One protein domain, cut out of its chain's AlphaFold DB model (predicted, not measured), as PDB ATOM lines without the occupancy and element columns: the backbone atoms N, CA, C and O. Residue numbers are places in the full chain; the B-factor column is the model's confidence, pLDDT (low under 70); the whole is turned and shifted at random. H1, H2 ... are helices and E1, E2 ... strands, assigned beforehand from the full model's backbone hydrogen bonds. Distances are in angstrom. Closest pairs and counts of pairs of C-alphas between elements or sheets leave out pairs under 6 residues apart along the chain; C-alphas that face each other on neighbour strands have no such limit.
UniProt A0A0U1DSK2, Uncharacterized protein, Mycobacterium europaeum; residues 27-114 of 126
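Overview. This is residues 27 to 114 of the 126 residues of an uncharacterized protein of Mycobacterium europaeum (UniProt A0A0U1DSK2). With little regular structure, this is a long two-stranded arm, E1 and E2 going out and E3 and E4 folding back, reaching from a head with H1, H2, H3 and unnamed residues 27 to 41. The printed 88 residues include three named helices, then four strands in antiparallel sheets E1 - E4 and E2 - E3; the class is mixed, with 34 residues in named elements. It is extended, radius of gyration of the C-alphas 19.0 A, spanning 62 by 32 by 22 A.

Arrangement. E1, residues 78 to 80, and E4, 101 to 103, are antiparallel at 154 degrees; N 80 and O 101 are 2.9 A apart, within hydrogen-bond range. E1 runs on into E2, 83 to 85, at 27 degrees. E2 and E3, 93 to 95, form a hairpin, antiparallel at 139 degrees, with N 83 and O 95 within hydrogen-bond range at 2.8 A. H2, 51 to 61, and H3, 64 to 69, touch, the closest C-alphas those of Asp 58 and Gly 64, 5.9 A, at a steep tilt of 48 degrees, opposite ways. H1, 42 to 46, and H2 touch only at the corner, closest C-alphas Tyr 45 and Ala 52, 5.9 A. Every O i to N i+4 pair is within hydrogen-bond range in H2 and H3; H1 has 0 of 1, and 1 of 2 O i to N i+3 pairs.

Along the chain. H1 begins at C-alpha 42 (7.809, -29.859, 81.847); H2 is 15.4 A long; E4 ends at C-alpha 103 (-8.845, -42.501, 86.993).

Size, cuts and confidence. The farthest C-alphas, Arg 48 and Gly 89, are 62.5 A apart. The printed part has no cut and no long link; pLDDT is under 70 at residues 97 to 100.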
ATOM      1  N   PHE A  27       4.963 -42.588  93.213       95.69
ATOM      2  CA  PHE A  27       5.317 -41.510  94.130       95.69
ATOM      3  C   PHE A  27       4.638 -40.212  93.702       95.69
ATOM      4  O   PHE A  27       4.285 -40.048  92.529       95.69
ATOM      5  N   ARG A  28       4.423 -39.321  94.665       94.94
ATOM      6  CA  ARG A  28       3.832 -38.004  94.438       94.94
ATOM      7  C   ARG A  28       4.834 -37.112  93.726       94.94
ATOM      8  O   ARG A  28       6.017 -37.106  94.059       94.94
ATOM      9  N   ALA A  29       4.364 -36.389  92.723       93.31
ATOM     10  CA  ALA A  29       5.218 -35.582  91.864       93.31
ATOM     11  C   ALA A  29       4.523 -34.291  91.423       93.31
ATOM     12  O   ALA A  29       4.967 -33.677  90.455       93.31
ATOM     13  N   GLU A  30       3.422 -33.905  92.070       89.44
ATOM     14  CA  GLU A  30       2.594 -32.820  91.557       89.44
ATOM     15  C   GLU A  30       3.318 -31.483  91.636       89.44
ATOM     16  O   GLU A  30       4.156 -31.227  92.506       89.44
ATOM     17  N   VAL A  31       2.990 -30.619  90.681       86.94
ATOM     18  CA  VAL A  31       3.560 -29.282  90.606       86.94
ATOM     19  C   VAL A  31       2.770 -28.346  91.531       86.94
ATOM     20  O   VAL A  31       1.573 -28.142  91.309       86.94
ATOM     21  N   PRO A  32       3.417 -27.721  92.533       82.69
ATOM     22  CA  PRO A  32       2.769 -26.752  93.411       82.69
ATOM     23  C   PRO A  32       2.128 -25.616  92.609       82.69
ATOM     24  O   PRO A  32       2.779 -24.973  91.787       82.69
ATOM     25  N   GLY A  33       0.838 -25.369  92.845       80.31
ATOM     26  CA  GLY A  33       0.091 -24.307  92.165       80.31
ATOM     27  C   GLY A  33      -0.260 -24.583  90.697       80.31
ATOM     28  O   GLY A  33      -0.764 -23.674  90.039       80.31
ATOM     29  N   SER A  34      -0.023 -25.797  90.187       78.75
ATOM     30  CA  SER A  34      -0.519 -26.206  88.870       78.75
ATOM     31  C   SER A  34      -2.045 -26.302  88.856       78.75
ATOM     32  O   SER A  34      -2.657 -26.783  89.808       78.75
ATOM     33  N   ASP A  35      -2.656 -25.870  87.754       76.25
ATOM     34  CA  ASP A  35      -4.083 -26.020  87.455       76.25
ATOM     35  C   ASP A  35      -4.343 -26.933  86.238       76.25
ATOM     36  O   ASP A  35      -5.476 -27.031  85.761       76.25
ATOM     37  N   GLY A  36      -3.313 -27.639  85.748       75.88
ATOM     38  CA  GLY A  36      -3.451 -28.653  84.705       75.88
ATOM     39  C   GLY A  36      -2.147 -29.020  83.994       75.88
ATOM     40  O   GLY A  36      -1.047 -28.639  84.390       75.88
ATOM     41  N   ILE A  37      -2.261 -29.776  82.896       79.44
ATOM     42  CA  ILE A  37      -1.100 -30.129  82.068       79.44
ATOM     43  C   ILE A  37      -0.647 -28.895  81.284       79.44
ATOM     44  O   ILE A  37      -1.351 -28.432  80.386       79.44
ATOM     45  N   ASN A  38       0.577 -28.435  81.544       82.75
ATOM     46  CA  ASN A  38       1.265 -27.477  80.687       82.75
ATOM     47  C   ASN A  38       2.360 -28.182  79.858       82.75
ATOM     48  O   ASN A  38       3.473 -28.377  80.348       82.75
ATOM     49  N   PRO A  39       2.099 -28.530  78.582       80.81
ATOM     50  CA  PRO A  39       3.068 -29.247  77.749       80.81
ATOM     51  C   PRO A  39       4.309 -28.411  77.395       80.81
ATOM     52  O   PRO A  39       5.292 -28.947  76.883       80.81
ATOM     53  N   HIS A  40       4.279 -27.098  77.635       84.38
ATOM     54  CA  HIS A  40       5.406 -26.203  77.383       84.38
ATOM     55  C   HIS A  40       6.284 -25.969  78.616       84.38
ATOM     56  O   HIS A  40       7.331 -25.338  78.480       84.38
ATOM     57  N   ASP A  41       5.905 -26.490  79.788       83.56
ATOM     58  CA  ASP A  41       6.650 -26.309  81.039       83.56
ATOM     59  C   ASP A  41       6.814 -27.621  81.820       83.56
ATOM     60  O   ASP A  41       6.451 -27.758  82.986       83.56
ATOM     61  N   HIS A  42       7.413 -28.620  81.170       83.81
ATOM     62  CA  HIS A  42       7.809 -29.859  81.847       83.81
ATOM     63  C   HIS A  42       8.984 -29.668  82.818       83.81
ATOM     64  O   HIS A  42       9.243 -30.531  83.654       83.81
ATOM     65  N   SER A  43       9.706 -28.547  82.725       87.06
ATOM     66  CA  SER A  43      10.802 -28.219  83.638       87.06
ATOM     67  C   SER A  43      10.342 -27.995  85.071       87.06
ATOM     68  O   SER A  43      11.150 -28.152  85.986       87.06
ATOM     69  N   TYR A  44       9.072 -27.659  85.289       86.81
ATOM     70  CA  TYR A  44       8.573 -27.333  86.619       86.81
ATOM     71  C   TYR A  44       8.577 -28.529  87.589       86.81
ATOM     72  O   TYR A  44       8.706 -28.341  88.797       86.81
ATOM     73  N   TYR A  45       8.599 -29.767  87.080       88.19
ATOM     74  CA  TYR A  45       8.880 -30.960  87.896       88.19
ATOM     75  C   TYR A  45      10.274 -30.942  88.545       88.19
ATOM     76  O   TYR A  45      10.524 -31.699  89.470       88.19
ATOM     77  N   TYR A  46      11.187 -30.078  88.101       90.12
ATOM     78  CA  TYR A  46      12.506 -29.888  88.706       90.12
ATOM     79  C   TYR A  46      12.585 -28.640  89.593       90.12
ATOM     80  O   TYR A  46      13.686 -28.205  89.945       90.12
ATOM     81  N   HIS A  47      11.443 -28.046  89.957       89.25
ATOM     82  CA  HIS A  47      11.408 -26.968  90.937       89.25
ATOM     83  C   HIS A  47      12.072 -27.421  92.241       89.25
ATOM     84  O   HIS A  47      11.836 -28.519  92.742       89.25
ATOM     85  N   ARG A  48      12.950 -26.583  92.795       89.56
ATOM     86  CA  ARG A  48      13.675 -26.947  94.011       89.56
ATOM     87  C   ARG A  48      12.683 -27.124  95.157       89.56
ATOM     88  O   ARG A  48      11.935 -26.207  95.450       89.56
ATOM     89  N   GLY A  49      12.768 -28.267  95.823       90.19
ATOM     90  CA  GLY A  49      11.947 -28.581  96.984       90.19
ATOM     91  C   GLY A  49      10.550 -29.086  96.657       90.19
ATOM     92  O   GLY A  49       9.820 -29.390  97.588       90.19
ATOM     93  N   SER A  50      10.184 -29.247  95.381       92.62
ATOM     94  CA  SER A  50       8.943 -29.937  95.027       92.62
ATOM     95  C   SER A  50       9.023 -31.441  95.300       92.62
ATOM     96  O   SER A  50      10.088 -32.017  95.543       92.62
ATOM     97  N   GLU A  51       7.862 -32.083  95.241       94.62
ATOM     98  CA  GLU A  51       7.693 -33.513  95.484       94.62
ATOM     99  C   GLU A  51       8.516 -34.390  94.527       94.62
ATOM    100  O   GLU A  51       9.090 -35.397  94.941       94.62
ATOM    101  N   ALA A  52       8.621 -34.007  93.247       94.12
ATOM    102  CA  ALA A  52       9.237 -34.867  92.240       94.12
ATOM    103  C   ALA A  52      10.762 -35.040  92.420       94.12
ATOM    104  O   ALA A  52      11.221 -36.184  92.409       94.12
ATOM    105  N   PRO A  53      11.579 -33.983  92.625       93.50
ATOM    106  CA  PRO A  53      13.005 -34.140  92.894       93.50
ATOM    107  C   PRO A  53      13.279 -34.816  94.234       93.50
ATOM    108  O   PRO A  53      14.237 -35.578  94.319       93.50
ATOM    109  N   TYR A  54      12.441 -34.571  95.247       92.94
ATOM    110  CA  TYR A  54      12.526 -35.253  96.538       92.94
ATOM    111  C   TYR A  54      12.320 -36.761  96.377       92.94
ATOM    112  O   TYR A  54      13.207 -37.546  96.709       92.94
ATOM    113  N   GLY A  55      11.211 -37.161  95.746       94.06
ATOM    114  CA  GLY A  55      10.906 -38.570  95.534       94.06
ATOM    115  C   GLY A  55      11.925 -39.274  94.639       94.06
ATOM    116  O   GLY A  55      12.355 -40.386  94.941       94.06
ATOM    117  N   MET A  56      12.391 -38.612  93.573       94.50
ATOM    118  CA  MET A  56      13.480 -39.148  92.753       94.50
ATOM    119  C   MET A  56      14.758 -39.348  93.569       94.50
ATOM    120  O   MET A  56      15.406 -40.376  93.392       94.50
ATOM    121  N   ALA A  57      15.116 -38.406  94.448       92.56
ATOM    122  CA  ALA A  57      16.314 -38.501  95.273       92.56
ATOM    123  C   ALA A  57      16.248 -39.688  96.247       92.56
ATOM    124  O   ALA A  57      17.206 -40.462  96.295       92.56
ATOM    125  N   ASP A  58      15.124 -39.904  96.934       92.94
ATOM    126  CA  ASP A  58      14.926 -41.075  97.803       92.94
ATOM    127  C   ASP A  58      15.022 -42.393  97.033       92.94
ATOM    128  O   ASP A  58      15.748 -43.305  97.430       92.94
ATOM    129  N   ILE A  59      14.363 -42.482  95.876       93.94
ATOM    130  CA  ILE A  59      14.367 -43.700  95.056       93.94
ATOM    131  C   ILE A  59      15.783 -44.034  94.573       93.94
ATOM    132  O   ILE A  59      16.218 -45.180  94.696       93.94
ATOM    133  N   VAL A  60      16.519 -43.060  94.024       94.56
ATOM    134  CA  VAL A  60      17.860 -43.322  93.464       94.56
ATOM    135  C   VAL A  60      18.926 -43.534  94.536       94.56
ATOM    136  O   VAL A  60      19.937 -44.175  94.255       94.56
ATOM    137  N   SER A  61      18.717 -43.011  95.746       93.06
ATOM    138  CA  SER A  61      19.614 -43.233  96.885       93.06
ATOM    139  C   SER A  61      19.302 -44.514  97.665       93.06
ATOM    140  O   SER A  61      20.138 -44.953  98.450       93.06
ATOM    141  N   GLY A  62      18.172 -45.170  97.378       93.69
ATOM    142  CA  GLY A  62      17.789 -46.448  97.980       93.69
ATOM    143  C   GLY A  62      16.898 -46.330  99.220       93.69
ATOM    144  O   GLY A  62      16.630 -47.351  99.846       93.69
ATOM    145  N   HIS A  63      16.394 -45.136  99.535       93.19
ATOM    146  CA  HIS A  63      15.550 -44.841 100.702       93.19
ATOM    147  C   HIS A  63      14.050 -44.907 100.361       93.19
ATOM    148  O   HIS A  63      13.259 -44.026 100.693       93.19
ATOM    149  N   GLY A  64      13.630 -45.950  99.636       92.06
ATOM    150  CA  GLY A  64      12.227 -46.110  99.224       92.06
ATOM    151  C   GLY A  64      11.262 -46.376 100.388       92.06
ATOM    152  O   GLY A  64      10.073 -46.078 100.293       92.06
ATOM    153  N   ASP A  65      11.759 -46.922 101.494       93.56
ATOM    154  CA  ASP A  65      11.024 -47.051 102.752       93.56
ATOM    155  C   ASP A  65      10.799 -45.692 103.419       93.56
ATOM    156  O   ASP A  65       9.698 -45.430 103.909       93.56
ATOM    157  N   GLN A  66      11.800 -44.812 103.373       91.44
ATOM    158  CA  GLN A  66      11.677 -43.447 103.871       91.44
ATOM    159  C   GLN A  66      10.671 -42.639 103.049       91.44
ATOM    160  O   GLN A  66       9.761 -42.049 103.621       91.44
ATOM    161  N   LEU A  67      10.725 -42.746 101.717       92.94
ATOM    162  CA  LEU A  67       9.721 -42.171 100.816       92.94
ATOM    163  C   LEU A  67       8.289 -42.534 101.248       92.94
ATOM    164  O   LEU A  67       7.381 -41.700 101.248       92.94
ATOM    165  N   GLN A  68       8.064 -43.796 101.621       94.50
ATOM    166  CA  GLN A  68       6.766 -44.243 102.116       94.50
ATOM    167  C   GLN A  68       6.459 -43.698 103.518       94.50
ATOM    168  O   GLN A  68       5.321 -43.290 103.766       94.50
ATOM    169  N   ALA A  69       7.436 -43.689 104.426       93.69
ATOM    170  CA  ALA A  69       7.286 -43.144 105.777       93.69
ATOM    171  C   ALA A  69       6.919 -41.651 105.763       93.69
ATOM    172  O   ALA A  69       6.084 -41.217 106.559       93.69
ATOM    173  N   ASP A  70       7.457 -40.910 104.797       91.31
ATOM    174  CA  ASP A  70       7.194 -39.489 104.565       91.31
ATOM    175  C   ASP A  70       5.860 -39.248 103.829       91.31
ATOM    176  O   ASP A  70       5.470 -38.111 103.565       91.31
ATOM    177  N   GLY A  71       5.111 -40.314 103.518       93.44
ATOM    178  CA  GLY A  71       3.810 -40.229 102.853       93.44
ATOM    179  C   GLY A  71       3.900 -39.828 101.381       93.44
ATOM    180  O   GLY A  71       2.895 -39.409 100.799       93.44
ATOM    181  N   MET A  72       5.080 -39.973 100.773       95.00
ATOM    182  CA  MET A  72       5.375 -39.550  99.402       95.00
ATOM    183  C   MET A  72       5.061 -40.611  98.349       95.00
ATOM    184  O   MET A  72       5.274 -40.391  97.158       95.00
ATOM    185  N   THR A  73       4.488 -41.745  98.747       95.94
ATOM    186  CA  THR A  73       3.863 -42.681  97.809       95.94
ATOM    187  C   THR A  73       2.519 -42.143  97.318       95.94
ATOM    188  O   THR A  73       1.732 -41.593  98.095       95.94
ATOM    189  N   ALA A  74       2.247 -42.340  96.033       95.75
ATOM    190  CA  ALA A  74       0.971 -42.018  95.405       95.75
ATOM    191  C   ALA A  74       0.090 -43.271  95.304       95.75
ATOM    192  O   ALA A  74       0.588 -44.395  95.178       95.75
ATOM    193  N   GLU A  75      -1.224 -43.076  95.350       94.50
ATOM    194  CA  GLU A  75      -2.185 -44.163  95.154       94.50
ATOM    195  C   GLU A  75      -2.112 -44.694  93.717       94.50
ATOM    196  O   GLU A  75      -1.796 -43.958  92.784       94.50
ATOM    197  N   GLN A  76      -2.414 -45.976  93.516       93.88
ATOM    198  CA  GLN A  76      -2.516 -46.544  92.174       93.88
ATOM    199  C   GLN A  76      -3.704 -45.965  91.401       93.88
ATOM    200  O   GLN A  76      -4.710 -45.549  91.972       93.88
ATOM    201  N   ARG A  77      -3.591 -45.946  90.075       91.56
ATOM    202  CA  ARG A  77      -4.703 -45.604  89.196       91.56
ATOM    203  C   ARG A  77      -5.732 -46.715  89.193       91.56
ATOM    204  O   ARG A  77      -5.415 -47.907  89.180       91.56
ATOM    205  N   HIS A  78      -6.979 -46.301  89.092       87.19
ATOM    206  CA  HIS A  78      -8.109 -47.209  89.034       87.19
ATOM    207  C   HIS A  78      -8.526 -47.402  87.585       87.19
ATOM    208  O   HIS A  78      -8.733 -46.427  86.861       87.19
ATOM    209  N   SER A  79      -8.641 -48.659  87.161       79.50
ATOM    210  CA  SER A  79      -9.147 -49.014  85.833       79.50
ATOM    211  C   SER A  79     -10.590 -49.488  85.917       79.50
ATOM    212  O   SER A  79     -10.903 -50.408  86.671       79.50
ATOM    213  N   PHE A  80     -11.461 -48.913  85.092       74.38
ATOM    214  CA  PHE A  80     -12.869 -49.303  84.994       74.38
ATOM    215  C   PHE A  80     -13.160 -49.758  83.570       74.38
ATOM    216  O   PHE A  80     -13.059 -48.980  82.619       74.38
ATOM    217  N   GLY A  81     -13.525 -51.029  83.426       72.50
ATOM    218  CA  GLY A  81     -14.018 -51.592  82.173       72.50
ATOM    219  C   GLY A  81     -15.543 -51.583  82.107       72.50
ATOM    220  O   GLY A  81     -16.232 -51.452  83.120       72.50
ATOM    221  N   GLY A  82     -16.082 -51.763  80.903       73.88
ATOM    222  CA  GLY A  82     -17.496 -52.073  80.739       73.88
ATOM    223  C   GLY A  82     -17.875 -53.387  81.432       73.88
ATOM    224  O   GLY A  82     -17.122 -54.361  81.431       73.88
ATOM    225  N   VAL A  83     -19.072 -53.429  82.009       77.75
ATOM    226  CA  VAL A  83     -19.623 -54.617  82.666       77.75
ATOM    227  C   VAL A  83     -20.353 -55.463  81.629       77.75
ATOM    228  O   VAL A  83     -21.248 -54.974  80.939       77.75
ATOM    229  N   GLN A  84     -20.013 -56.749  81.533       81.88
ATOM    230  CA  GLN A  84     -20.792 -57.687  80.726       81.88
ATOM    231  C   GLN A  84     -22.098 -58.048  81.435       81.88
ATOM    232  O   GLN A  84     -22.100 -58.681  82.491       81.88
ATOM    233  N   VAL A  85     -23.217 -57.704  80.806       86.19
ATOM    234  CA  VAL A  85     -24.558 -58.080  81.245       86.19
ATOM    235  C   VAL A  85     -25.080 -59.204  80.357       86.19
ATOM    236  O   VAL A  85     -25.063 -59.125  79.126       86.19
ATOM    237  N   ARG A  86     -25.558 -60.277  80.993       87.81
ATOM    238  CA  ARG A  86     -26.200 -61.410  80.319       87.81
ATOM    239  C   ARG A  86     -27.709 -61.287  80.461       87.81
ATOM    240  O   ARG A  86     -28.250 -61.510  81.540       87.81
ATOM    241  N   ILE A  87     -28.377 -60.950  79.363       87.19
ATOM    242  CA  ILE A  87     -29.838 -60.902  79.289       87.19
ATOM    243  C   ILE A  87     -30.320 -62.241  78.705       87.19
ATOM    244  O   ILE A  87     -29.833 -62.628  77.640       87.19
ATOM    245  N   PRO A  88     -31.239 -62.977  79.363       89.81
ATOM    246  CA  PRO A  88     -31.749 -64.240  78.832       89.81
ATOM    247  C   PRO A  88     -32.284 -64.088  77.403       89.81
ATOM    248  O   PRO A  88     -33.101 -63.213  77.132       89.81
ATOM    249  N   GLY A  89     -31.821 -64.941  76.486       87.75
ATOM    250  CA  GLY A  89     -32.214 -64.902  75.072       87.75
ATOM    251  C   GLY A  89     -31.435 -63.913  74.195       87.75
ATOM    252  O   GLY A  89     -31.686 -63.870  72.994       87.75
ATOM    253  N   LEU A  90     -30.475 -63.162  74.748       86.88
ATOM    254  CA  LEU A  90     -29.588 -62.271  73.995       86.88
ATOM    255  C   LEU A  90     -28.111 -62.665  74.170       86.88
ATOM    256  O   LEU A  90     -27.736 -63.238  75.200       86.88
ATOM    257  N   PRO A  91     -27.249 -62.363  73.180       84.50
ATOM    258  CA  PRO A  91     -25.805 -62.448  73.368       84.50
ATOM    259  C   PRO A  91     -25.347 -61.475  74.476       84.50
ATOM    260  O   PRO A  91     -26.041 -60.490  74.741       84.50
ATOM    261  N   PRO A  92     -24.199 -61.729  75.134       85.50
ATOM    262  CA  PRO A  92     -23.654 -60.819  76.140       85.50
ATOM    263  C   PRO A  92     -23.514 -59.394  75.597       85.50
ATOM    264  O   PRO A  92     -22.998 -59.200  74.495       85.50
ATOM    265  N   VAL A  93     -23.955 -58.409  76.379       82.75
ATOM    266  CA  VAL A  93     -23.839 -56.985  76.043       82.75
ATOM    267  C   VAL A  93     -22.928 -56.319  77.064       82.75
ATOM    268  O   VAL A  93     -23.114 -56.491  78.267       82.75
ATOM    269  N   THR A  94     -21.952 -55.549  76.594       81.75
ATOM    270  CA  THR A  94     -21.095 -54.734  77.460       81.75
ATOM    271  C   THR A  94     -21.760 -53.385  77.710       81.75
ATOM    272  O   THR A  94     -22.093 -52.673  76.765       81.75
ATOM    273  N   ILE A  95     -21.955 -53.030  78.979       78.81
ATOM    274  CA  ILE A  95     -22.467 -51.725  79.408       78.81
ATOM    275  C   ILE A  95     -21.319 -50.943  80.040       78.81
ATOM    276  O   ILE A  95     -20.730 -51.390  81.021       78.81
ATOM    277  N   GLY A  96     -21.010 -49.771  79.489       72.62
ATOM    278  CA  GLY A  96     -19.881 -48.942  79.914       72.62
ATOM    279  C   GLY A  96     -18.849 -48.760  78.797       72.62
ATOM    280  O   GLY A  96     -19.132 -49.079  77.639       72.62
ATOM    281  N   PRO A  97     -17.671 -48.202  79.109       67.88
ATOM    282  CA  PRO A  97     -16.671 -47.896  78.098       67.88
ATOM    283  C   PRO A  97     -16.055 -49.183  77.520       67.88
ATOM    284  O   PRO A  97     -15.759 -50.135  78.241       67.88
ATOM    285  N   HIS A  98     -15.883 -49.215  76.192       62.59
ATOM    286  CA  HIS A  98     -15.272 -50.349  75.481       62.59
ATOM    287  C   HIS A  98     -13.761 -50.456  75.734       62.59
ATOM    288  O   HIS A  98     -13.194 -51.541  75.630       62.59
ATOM    289  N   THR A  99     -13.119 -49.338  76.069       63.72
ATOM    290  CA  THR A  99     -11.733 -49.257  76.539       63.72
ATOM    291  C   THR A  99     -11.729 -48.967  78.036       63.72
ATOM    292  O   THR A  99     -12.551 -48.154  78.465       63.72
ATOM    293  N   PRO A 100     -10.817 -49.560  78.827       66.38
ATOM    294  CA  PRO A 100     -10.684 -49.205  80.233       66.38
ATOM    295  C   PRO A 100     -10.508 -47.692  80.390       66.38
ATOM    296  O   PRO A 100      -9.608 -47.100  79.792       66.38
ATOM    297  N   ALA A 101     -11.396 -47.063  81.157       75.50
ATOM    298  CA  ALA A 101     -11.177 -45.706  81.630       75.50
ATOM    299  C   ALA A 101     -10.211 -45.775  82.815       75.50
ATOM    300  O   ALA A 101     -10.346 -46.662  83.658       75.50
ATOM    301  N   VAL A 102      -9.252 -44.855  82.873       79.81
ATOM    302  CA  VAL A 102      -8.274 -44.777  83.959       79.81
ATOM    303  C   VAL A 102      -8.550 -43.506  84.757       79.81
ATOM    304  O   VAL A 102      -8.578 -42.421  84.179       79.81
ATOM    305  N   ILE A 103      -8.772 -43.637  86.064       86.31
ATOM    306  CA  ILE A 103      -8.845 -42.501  86.993       86.31
ATOM    307  C   ILE A 103      -7.531 -42.448  87.760       86.31
ATOM    308  O   ILE A 103      -7.121 -43.441  88.363       86.31
ATOM    309  N   ASP A 104      -6.883 -41.288  87.721       88.94
ATOM    310  CA  ASP A 104      -5.671 -41.010  88.478       88.94
ATOM    311  C   ASP A 104      -6.022 -40.212  89.744       88.94
ATOM    312  O   ASP A 104      -6.452 -39.066  89.612       88.94
ATOM    313  N   PRO A 105      -5.856 -40.779  90.956       91.31
ATOM    314  CA  PRO A 105      -6.115 -40.059  92.205       91.31
ATOM    315  C   PRO A 105      -5.288 -38.776  92.373       91.31
ATOM    316  O   PRO A 105      -5.706 -37.877  93.098       91.31
ATOM    317  N   GLU A 106      -4.145 -38.670  91.689       89.62
ATOM    318  CA  GLU A 106      -3.303 -37.470  91.728       89.62
ATOM    319  C   GLU A 106      -3.853 -36.326  90.857       89.62
ATOM    320  O   GLU A 106      -3.581 -35.164  91.141       89.62
ATOM    321  N   TRP A 107      -4.705 -36.622  89.862       86.75
ATOM    322  CA  TRP A 107      -5.196 -35.633  88.888       86.75
ATOM    323  C   TRP A 107      -5.949 -34.457  89.523       86.75
ATOM    324  O   TRP A 107      -5.836 -33.326  89.061       86.75
ATOM    325  N   GLU A 108      -6.727 -34.718  90.576       84.62
ATOM    326  CA  GLU A 108      -7.532 -33.703  91.275       84.62
ATOM    327  C   GLU A 108      -7.114 -33.552  92.738       84.62
ATOM    328  O   GLU A 108      -7.907 -33.130  93.590       84.62
ATOM    329  N   ARG A 109      -5.872 -33.930  93.066       89.31
ATOM    330  CA  ARG A 109      -5.398 -33.846  94.442       89.31
ATOM    331  C   ARG A 109      -5.459 -32.395  94.923       89.31
ATOM    332  O   ARG A 109      -5.115 -31.458  94.208       89.31
ATOM    333  N   SER A 110      -5.936 -32.203  96.158       89.50
ATOM    334  CA  SER A 110      -6.150 -30.863  96.713       89.50
ATOM    335  C   SER A 110      -4.864 -30.028  96.615       89.50
ATOM    336  O   SER A 110      -3.840 -30.480  97.140       89.50
ATOM    337  N   PRO A 111      -4.904 -28.808  96.040       86.88
ATOM    338  CA  PRO A 111      -3.707 -27.985  95.873       86.88
ATOM    339  C   PRO A 111      -2.959 -27.720  97.183       86.88
ATOM    340  O   PRO A 111      -1.738 -27.682  97.200       86.88
ATOM    341  N   GLY A 112      -3.683 -27.606  98.304       87.81
ATOM    342  CA  GLY A 112      -3.085 -27.405  99.629       87.81
ATOM    343  C   GLY A 112      -2.376 -28.635 100.206       87.81
ATOM    344  O   GLY A 112      -1.765 -28.531 101.264       87.81
ATOM    345  N   SER A 113      -2.475 -29.793  99.551       90.50
ATOM    346  CA  SER A 113      -1.726 -30.997  99.924       90.50
ATOM    347  C   SER A 113      -0.435 -31.174  99.123       90.50
ATOM    348  O   SER A 113       0.354 -32.045  99.476       90.50
ATOM    349  N   ILE A 114      -0.237 -30.398  98.051       92.44
ATOM    350  CA  ILE A 114       0.977 -30.423  97.231       92.44
ATOM    351  C   ILE A 114       2.036 -29.583  97.944       92.44
ATOM    352  O   ILE A 114       1.795 -28.409  98.236       92.44
TER     353      ILE A 114